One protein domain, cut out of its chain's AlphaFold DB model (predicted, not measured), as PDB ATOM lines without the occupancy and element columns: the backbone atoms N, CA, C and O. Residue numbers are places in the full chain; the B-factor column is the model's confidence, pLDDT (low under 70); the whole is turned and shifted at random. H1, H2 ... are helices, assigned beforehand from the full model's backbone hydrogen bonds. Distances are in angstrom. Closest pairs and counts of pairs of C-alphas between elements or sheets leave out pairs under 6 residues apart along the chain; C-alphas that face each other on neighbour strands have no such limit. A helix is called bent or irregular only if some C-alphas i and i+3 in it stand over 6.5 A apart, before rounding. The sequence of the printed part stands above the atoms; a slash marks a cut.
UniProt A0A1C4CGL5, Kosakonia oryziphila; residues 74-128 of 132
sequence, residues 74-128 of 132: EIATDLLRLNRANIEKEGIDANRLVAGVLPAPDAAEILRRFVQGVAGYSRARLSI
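What this domain is: This is residues 74 to 128 of the 132 residues of a protein of Kosakonia oryziphila (UniProt A0A1C4CGL5). What shape appears first? A small head of three short helices, H1, H2 and H3, leads into one long helix, H4, whose residues 112 to 128 stick out as a free arm; without this arm the body spans 31 by 15 by 13 A. The head is loose, with few contacts between its helices. What is it made of? The printed part has 55 residues, all helix in class, with four named helices in the order H1, H2, H3, H4 and no named strand. How spread out is it? It is extended, with a radius of gyration of the C-alphas of 17.8 A and spans of 55 by 19 by 13 A.

Where its parts are: Where do the short helices lie? H1 is residues 77 to 82, beginning at C-alpha 77 (-30.253, -52.379, 41.340); H2 is residues 84 to 89 and H3 residues 94 to 100. Where is the long one? H4, residues 105 to 128, measures 35.8 A and ends at C-alpha 128 (9.337, -55.022, 26.949). It is neither bent nor irregular, but only just: C-alphas 105 and 108 are 6.2 A apart.

How they stand to each other: How does H1 stand to its neighbours? H1 and H2 meet only through their link. H1 and H3 are close but not clearly touching, their closest C-alphas, Arg 81 and Val 98, 6.3 A apart, at a shallow tilt of 14 degrees, opposite ways. What of H2 and H3? They only just touch, only at the corner, with 3 pairs of C-alphas within 8 A, the closest Arg 84 and Ala 94 at 5.7 A; the tilt is steep, 57 degrees, opposite ways. And H4? It is apart from H1, H2 and H3. What do the backbones show? Every O i to N i+4 pair is within hydrogen-bond range in H1, H2 and H3, and 18 of 20 in H4.

The domain as a whole: How far does it reach? The two C-alphas farthest apart, Gly 91 and Ile 128, are 54.9 A apart. Are there cuts or long links? The printed part has no cut, and its three links are tight. Where is confidence low? Residues 76 to 82, 100 to 105 and 121 to 128 are under 70 in pLDDT.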
ATOM      1  N   GLU A  74     -21.890 -48.777  38.153       74.88
ATOM      2  CA  GLU A  74     -21.597 -48.901  39.576       74.88
ATOM      3  C   GLU A  74     -22.855 -48.933  40.449       74.88
ATOM      4  O   GLU A  74     -22.807 -49.423  41.579       74.88
ATOM      5  N   ILE A  75     -23.983 -48.425  39.942       71.06
ATOM      6  CA  ILE A  75     -25.239 -48.431  40.684       71.06
ATOM      7  C   ILE A  75     -25.924 -49.770  40.430       71.06
ATOM      8  O   ILE A  75     -26.689 -49.952  39.484       71.06
ATOM      9  N   ALA A  76     -25.648 -50.725  41.317       61.06
ATOM     10  CA  ALA A  76     -26.409 -51.963  41.388       61.06
ATOM     11  C   ALA A  76     -27.888 -51.660  41.683       61.06
ATOM     12  O   ALA A  76     -28.211 -50.726  42.423       61.06
ATOM     13  N   THR A  77     -28.793 -52.485  41.157       61.53
ATOM     14  CA  THR A  77     -30.253 -52.379  41.340       61.53
ATOM     15  C   THR A  77     -30.673 -52.156  42.801       61.53
ATOM     16  O   THR A  77     -31.636 -51.439  43.073       61.53
ATOM     17  N   ASP A  78     -29.919 -52.707  43.752       57.59
ATOM     18  CA  ASP A  78     -30.203 -52.593  45.183       57.59
ATOM     19  C   ASP A  78     -29.892 -51.204  45.768       57.59
ATOM     20  O   ASP A  78     -30.600 -50.743  46.662       57.59
ATOM     21  N   LEU A  79     -28.910 -50.476  45.222       60.16
ATOM     22  CA  LEU A  79     -28.589 -49.104  45.647       60.16
ATOM     23  C   LEU A  79     -29.713 -48.120  45.290       60.16
ATOM     24  O   LEU A  79     -30.039 -47.248  46.091       60.16
ATOM     25  N   LEU A  80     -30.365 -48.298  44.136       65.25
ATOM     26  CA  LEU A  80     -31.554 -47.524  43.749       65.25
ATOM     27  C   LEU A  80     -32.739 -47.783  44.691       65.25
ATOM     28  O   LEU A  80     -33.450 -46.848  45.061       65.25
ATOM     29  N   ARG A  81     -32.930 -49.036  45.126       63.84
ATOM     30  CA  ARG A  81     -33.999 -49.412  46.069       63.84
ATOM     31  C   ARG A  81     -33.809 -48.769  47.444       63.84
ATOM     32  O   ARG A  81     -34.787 -48.347  48.056       63.84
ATOM     33  N   LEU A  82     -32.562 -48.652  47.900       63.69
ATOM     34  CA  LEU A  82     -32.209 -48.066  49.197       63.69
ATOM     35  C   LEU A  82     -32.268 -46.530  49.216       63.69
ATOM     36  O   LEU A  82     -32.355 -45.940  50.289       63.69
ATOM     37  N   ASN A  83     -32.265 -45.872  48.050       71.56
ATOM     38  CA  ASN A  83     -32.190 -44.411  47.941       71.56
ATOM     39  C   ASN A  83     -33.540 -43.732  47.625       71.56
ATOM     40  O   ASN A  83     -33.580 -42.567  47.223       71.56
ATOM     41  N   ARG A  84     -34.658 -44.452  47.818       74.81
ATOM     42  CA  ARG A  84     -36.032 -44.014  47.494       74.81
ATOM     43  C   ARG A  84     -36.355 -42.596  47.974       74.81
ATOM     44  O   ARG A  84     -36.836 -41.788  47.190       74.81
ATOM     45  N   ALA A  85     -36.053 -42.283  49.232       74.81
ATOM     46  CA  ALA A  85     -36.389 -40.987  49.824       74.81
ATOM     47  C   ALA A  85     -35.678 -39.803  49.142       74.81
ATOM     48  O   ALA A  85     -36.198 -38.691  49.148       74.81
ATOM     49  N   ASN A  86     -34.496 -40.018  48.559       76.62
ATOM     50  CA  ASN A  86     -33.789 -38.979  47.809       76.62
ATOM     51  C   ASN A  86     -34.312 -38.873  46.370       76.62
ATOM     52  O   ASN A  86     -34.461 -37.768  45.866       76.62
ATOM     53  N   ILE A  87     -34.685 -40.000  45.756       77.00
ATOM     54  CA  ILE A  87     -35.312 -40.039  44.423       77.00
ATOM     55  C   ILE A  87     -36.633 -39.250  44.427       77.00
ATOM     56  O   ILE A  87     -36.863 -38.410  43.559       77.00
ATOM     57  N   GLU A  88     -37.468 -39.453  45.447       81.12
ATOM     58  CA  GLU A  88     -38.745 -38.737  45.591       81.12
ATOM     59  C   GLU A  88     -38.547 -37.228  45.812       81.12
ATOM     60  O   GLU A  88     -39.309 -36.423  45.275       81.12
ATOM     61  N   LYS A  89     -37.492 -36.818  46.534       81.06
ATOM     62  CA  LYS A  89     -37.137 -35.396  46.716       81.06
ATOM     63  C   LYS A  89     -36.725 -34.705  45.417       81.06
ATOM     64  O   LYS A  89     -36.910 -33.499  45.299       81.06
ATOM     65  N   GLU A  90     -36.205 -35.448  44.444       77.75
ATOM     66  CA  GLU A  90     -35.913 -34.932  43.101       77.75
ATOM     67  C   GLU A  90     -37.158 -34.877  42.192       77.75
ATOM     68  O   GLU A  90     -37.052 -34.553  41.007       77.75
ATOM     69  N   GLY A  91     -38.344 -35.190  42.731       77.69
ATOM     70  CA  GLY A  91     -39.602 -35.225  41.983       77.69
ATOM     71  C   GLY A  91     -39.726 -36.440  41.062       77.69
ATOM     72  O   GLY A  91     -40.565 -36.448  40.162       77.69
ATOM     73  N   ILE A  92     -38.886 -37.458  41.256       78.31
ATOM     74  CA  ILE A  92     -38.910 -38.693  40.478       78.31
ATOM     75  C   ILE A  92     -39.805 -39.700  41.206       78.31
ATOM     76  O   ILE A  92     -39.634 -39.956  42.396       78.31
ATOM     77  N   ASP A  93     -40.751 -40.307  40.486       82.00
ATOM     78  CA  ASP A  93     -41.577 -41.390  41.028       82.00
ATOM     79  C   ASP A  93     -40.706 -42.629  41.278       82.00
ATOM     80  O   ASP A  93     -40.403 -43.408  40.369       82.00
ATOM     81  N   ALA A  94     -40.292 -42.809  42.532       79.31
ATOM     82  CA  ALA A  94     -39.424 -43.904  42.929       79.31
ATOM     83  C   ALA A  94     -40.093 -45.278  42.792       79.31
ATOM     84  O   ALA A  94     -39.387 -46.266  42.582       79.31
ATOM     85  N   ASN A  95     -41.425 -45.378  42.886       79.50
ATOM     86  CA  ASN A  95     -42.121 -46.645  42.647       79.50
ATOM     87  C   ASN A  95     -42.005 -47.033  41.175       79.50
ATOM     88  O   ASN A  95     -41.615 -48.162  40.868       79.50
ATOM     89  N   ARG A  96     -42.277 -46.084  40.274       78.56
ATOM     90  CA  ARG A  96     -42.150 -46.291  38.829       78.56
ATOM     91  C   ARG A  96     -40.706 -46.562  38.414       78.56
ATOM     92  O   ARG A  96     -40.473 -47.458  37.607       78.56
ATOM     93  N   LEU A  97     -39.749 -45.832  38.987       75.50
ATOM     94  CA  LEU A  97     -38.328 -46.029  38.710       75.50
ATOM     95  C   LEU A  97     -37.878 -47.424  39.150       75.50
ATOM     96  O   LEU A  97     -37.377 -48.178  38.326       75.50
ATOM     97  N   VAL A  98     -38.115 -47.798  40.414       75.25
ATOM     98  CA  VAL A  98     -37.697 -49.099  40.967       75.25
ATOM     99  C   VAL A  98     -38.356 -50.271  40.239       75.25
ATOM    100  O   VAL A  98     -37.694 -51.284  40.021       75.25
ATOM    101  N   ALA A  99     -39.624 -50.146  39.835       74.44
ATOM    102  CA  ALA A  99     -40.325 -51.184  39.079       74.44
ATOM    103  C   ALA A  99     -39.716 -51.430  37.685       74.44
ATOM    104  O   ALA A  99     -39.806 -52.542  37.172       74.44
ATOM    105  N   GLY A 100     -39.092 -50.411  37.087       67.88
ATOM    106  CA  GLY A 100     -38.417 -50.510  35.792       67.88
ATOM    107  C   GLY A 100     -36.956 -50.961  35.868       67.88
ATOM    108  O   GLY A 100     -36.360 -51.224  34.825       67.88
ATOM    109  N   VAL A 101     -36.357 -51.058  37.065       68.88
ATOM    110  CA  VAL A 101     -34.955 -51.477  37.192       68.88
ATOM    111  C   VAL A 101     -34.846 -52.989  37.036       68.88
ATOM    112  O   VAL A 101     -35.245 -53.760  37.910       68.88
ATOM    113  N   LEU A 102     -34.231 -53.406  35.935       64.12
ATOM    114  CA  LEU A 102     -33.827 -54.788  35.720       64.12
ATOM    115  C   LEU A 102     -32.438 -55.040  36.334       64.12
ATOM    116  O   LEU A 102     -31.596 -54.136  36.335       64.12
ATOM    117  N   PRO A 103     -32.166 -56.252  36.852       61.75
ATOM    118  CA  PRO A 103     -30.811 -56.659  37.193       61.75
ATOM    119  C   PRO A 103     -29.904 -56.530  35.968       61.75
ATOM    120  O   PRO A 103     -30.203 -57.083  34.913       61.75
ATOM    121  N   ALA A 104     -28.786 -55.825  36.121       63.88
ATOM    122  CA  ALA A 104     -27.787 -55.651  35.070       63.88
ATOM    123  C   ALA A 104     -26.456 -56.294  35.505       63.88
ATOM    124  O   ALA A 104     -25.512 -55.578  35.846       63.88
ATOM    125  N   PRO A 105     -26.360 -57.640  35.545       63.72
ATOM    126  CA  PRO A 105     -25.142 -58.331  35.981       63.72
ATOM    127  C   PRO A 105     -23.929 -57.965  35.113       63.72
ATOM    128  O   PRO A 105     -22.810 -57.878  35.616       63.72
ATOM    129  N   ASP A 106     -24.167 -57.657  33.837       73.00
ATOM    130  CA  ASP A 106     -23.129 -57.240  32.896       73.00
ATOM    131  C   ASP A 106     -22.570 -55.843  33.196       73.00
ATOM    132  O   ASP A 106     -21.437 -55.543  32.824       73.00
ATOM    133  N   ALA A 107     -23.312 -54.983  33.899       73.19
ATOM    134  CA  ALA A 107     -22.896 -53.606  34.145       73.19
ATOM    135  C   ALA A 107     -21.657 -53.537  35.056       73.19
ATOM    136  O   ALA A 107     -20.667 -52.890  34.715       73.19
ATOM    137  N   ALA A 108     -21.654 -54.291  36.160       73.19
ATOM    138  CA  ALA A 108     -20.497 -54.383  37.055       73.19
ATOM    139  C   ALA A 108     -19.288 -55.067  36.387       73.19
ATOM    140  O   ALA A 108     -18.132 -54.796  36.726       73.19
ATOM    141  N   GLU A 109     -19.542 -55.953  35.424       83.06
ATOM    142  CA  GLU A 109     -18.499 -56.660  34.684       83.06
ATOM    143  C   GLU A 109     -17.731 -55.731  33.730       83.06
ATOM    144  O   GLU A 109     -16.535 -55.931  33.512       83.06
ATOM    145  N   ILE A 110     -18.351 -54.650  33.238       86.56
ATOM    146  CA  ILE A 110     -17.673 -53.636  32.409       86.56
ATOM    147  C   ILE A 110     -16.472 -53.033  33.152       86.56
ATOM    148  O   ILE A 110     -15.377 -52.943  32.589       86.56
ATOM    149  N   LEU A 111     -16.648 -52.671  34.426       85.88
ATOM    150  CA  LEU A 111     -15.576 -52.101  35.250       85.88
ATOM    151  C   LEU A 111     -14.457 -53.121  35.496       85.88
ATOM    152  O   LEU A 111     -13.275 -52.787  35.386       85.88
ATOM    153  N   ARG A 112     -14.812 -54.385  35.770       85.88
ATOM    154  CA  ARG A 112     -13.825 -55.464  35.959       85.88
ATOM    155  C   ARG A 112     -12.994 -55.694  34.702       85.88
ATOM    156  O   ARG A 112     -11.765 -55.736  34.791       85.88
ATOM    157  N   ARG A 113     -13.637 -55.775  33.535       87.44
ATOM    158  CA  ARG A 113     -12.957 -55.952  32.241       87.44
ATOM    159  C   ARG A 113     -12.040 -54.783  31.906       87.44
ATOM    160  O   ARG A 113     -10.940 -55.008  31.406       87.44
ATOM    161  N   PHE A 114     -12.454 -53.555  32.216       89.69
ATOM    162  CA  PHE A 114     -11.599 -52.382  32.050       89.69
ATOM    163  C   PHE A 114     -10.319 -52.498  32.891       89.69
ATOM    164  O   PHE A 114      -9.216 -52.409  32.347       89.69
ATOM    165  N   VAL A 115     -10.448 -52.782  34.193       87.88
ATOM    166  CA  VAL A 115      -9.296 -52.936  35.101       87.88
ATOM    167  C   VAL A 115      -8.373 -54.071  34.650       87.88
ATOM    168  O   VAL A 115      -7.154 -53.894  34.611       87.88
ATOM    169  N   GLN A 116      -8.932 -55.222  34.268       86.75
ATOM    170  CA  GLN A 116      -8.155 -56.362  33.770       86.75
ATOM    171  C   GLN A 116      -7.387 -56.018  32.487       86.75
ATOM    172  O   GLN A 116      -6.197 -56.324  32.389       86.75
ATOM    173  N   GLY A 117      -8.034 -55.343  31.531       83.75
ATOM    174  CA  GLY A 117      -7.402 -54.922  30.279       83.75
ATOM    175  C   GLY A 117      -6.230 -53.963  30.504       83.75
ATOM    176  O   GLY A 117      -5.158 -54.135  29.922       83.75
ATOM    177  N   VAL A 118      -6.398 -53.000  31.412       84.81
ATOM    178  CA  VAL A 118      -5.346 -52.050  31.800       84.81
ATOM    179  C   VAL A 118      -4.185 -52.751  32.510       84.81
ATOM    180  O   VAL A 118      -3.021 -52.516  32.179       84.81
ATOM    181  N   ALA A 119      -4.474 -53.633  33.469       79.25
ATOM    182  CA  ALA A 119      -3.449 -54.366  34.209       79.25
ATOM    183  C   ALA A 119      -2.627 -55.292  33.295       79.25
ATOM    184  O   ALA A 119      -1.403 -55.370  33.437       79.25
ATOM    185  N   GLY A 120      -3.282 -55.957  32.337       73.62
ATOM    186  CA  GLY A 120      -2.617 -56.773  31.318       73.62
ATOM    187  C   GLY A 120      -1.663 -55.953  30.447       73.62
ATOM    188  O   GLY A 120      -0.523 -56.362  30.225       73.62
ATOM    189  N   TYR A 121      -2.082 -54.755  30.033       67.19
ATOM    190  CA  TYR A 121      -1.240 -53.850  29.252       67.19
ATOM    191  C   TYR A 121      -0.030 -53.319  30.030       67.19
ATOM    192  O   TYR A 121       1.093 -53.349  29.524       67.19
ATOM    193  N   SER A 122      -0.228 -52.880  31.277       65.81
ATOM    194  CA  SER A 122       0.866 -52.395  32.131       65.81
ATOM    195  C   SER A 122       1.927 -53.471  32.371       65.81
ATOM    196  O   SER A 122       3.122 -53.177  32.337       65.81
ATOM    197  N   ARG A 123       1.508 -54.732  32.553       63.69
ATOM    198  CA  ARG A 123       2.431 -55.870  32.679       63.69
ATOM    199  C   ARG A 123       3.216 -56.120  31.392       63.69
ATOM    200  O   ARG A 123       4.432 -56.245  31.465       63.69
ATOM    201  N   ALA A 124       2.561 -56.111  30.229       60.78
ATOM    202  CA  ALA A 124       3.238 -56.280  28.941       60.78
ATOM    203  C   ALA A 124       4.282 -55.175  28.676       60.78
ATOM    204  O   ALA A 124       5.381 -55.459  28.203       60.78
ATOM    205  N   ARG A 125       3.982 -53.921  29.041       58.56
ATOM    206  CA  ARG A 125       4.918 -52.796  28.897       58.56
ATOM    207  C   ARG A 125       6.146 -52.921  29.808       58.56
ATOM    208  O   ARG A 125       7.242 -52.571  29.382       58.56
ATOM    209  N   LEU A 126       5.992 -53.447  31.027       55.28
ATOM    210  CA  LEU A 126       7.126 -53.740  31.916       55.28
ATOM    211  C   LEU A 126       8.033 -54.840  31.337       55.28
ATOM    212  O   LEU A 126       9.251 -54.708  31.402       55.28
ATOM    213  N   SER A 127       7.458 -55.871  30.709       52.38
ATOM    214  CA  SER A 127       8.215 -56.975  30.093       52.38
ATOM    215  C   SER A 127       9.048 -56.554  28.877       52.38
ATOM    216  O   SER A 127      10.096 -57.141  28.621       52.38
ATOM    217  N   ILE A 128       8.617 -55.530  28.132       55.19
ATOM    218  CA  ILE A 128       9.337 -55.022  26.949       55.19
ATOM    219  C   ILE A 128      10.586 -54.212  27.352       55.19
ATOM    220  O   ILE A 128      11.530 -54.101  26.573       55.19
TER     221      ILE A 128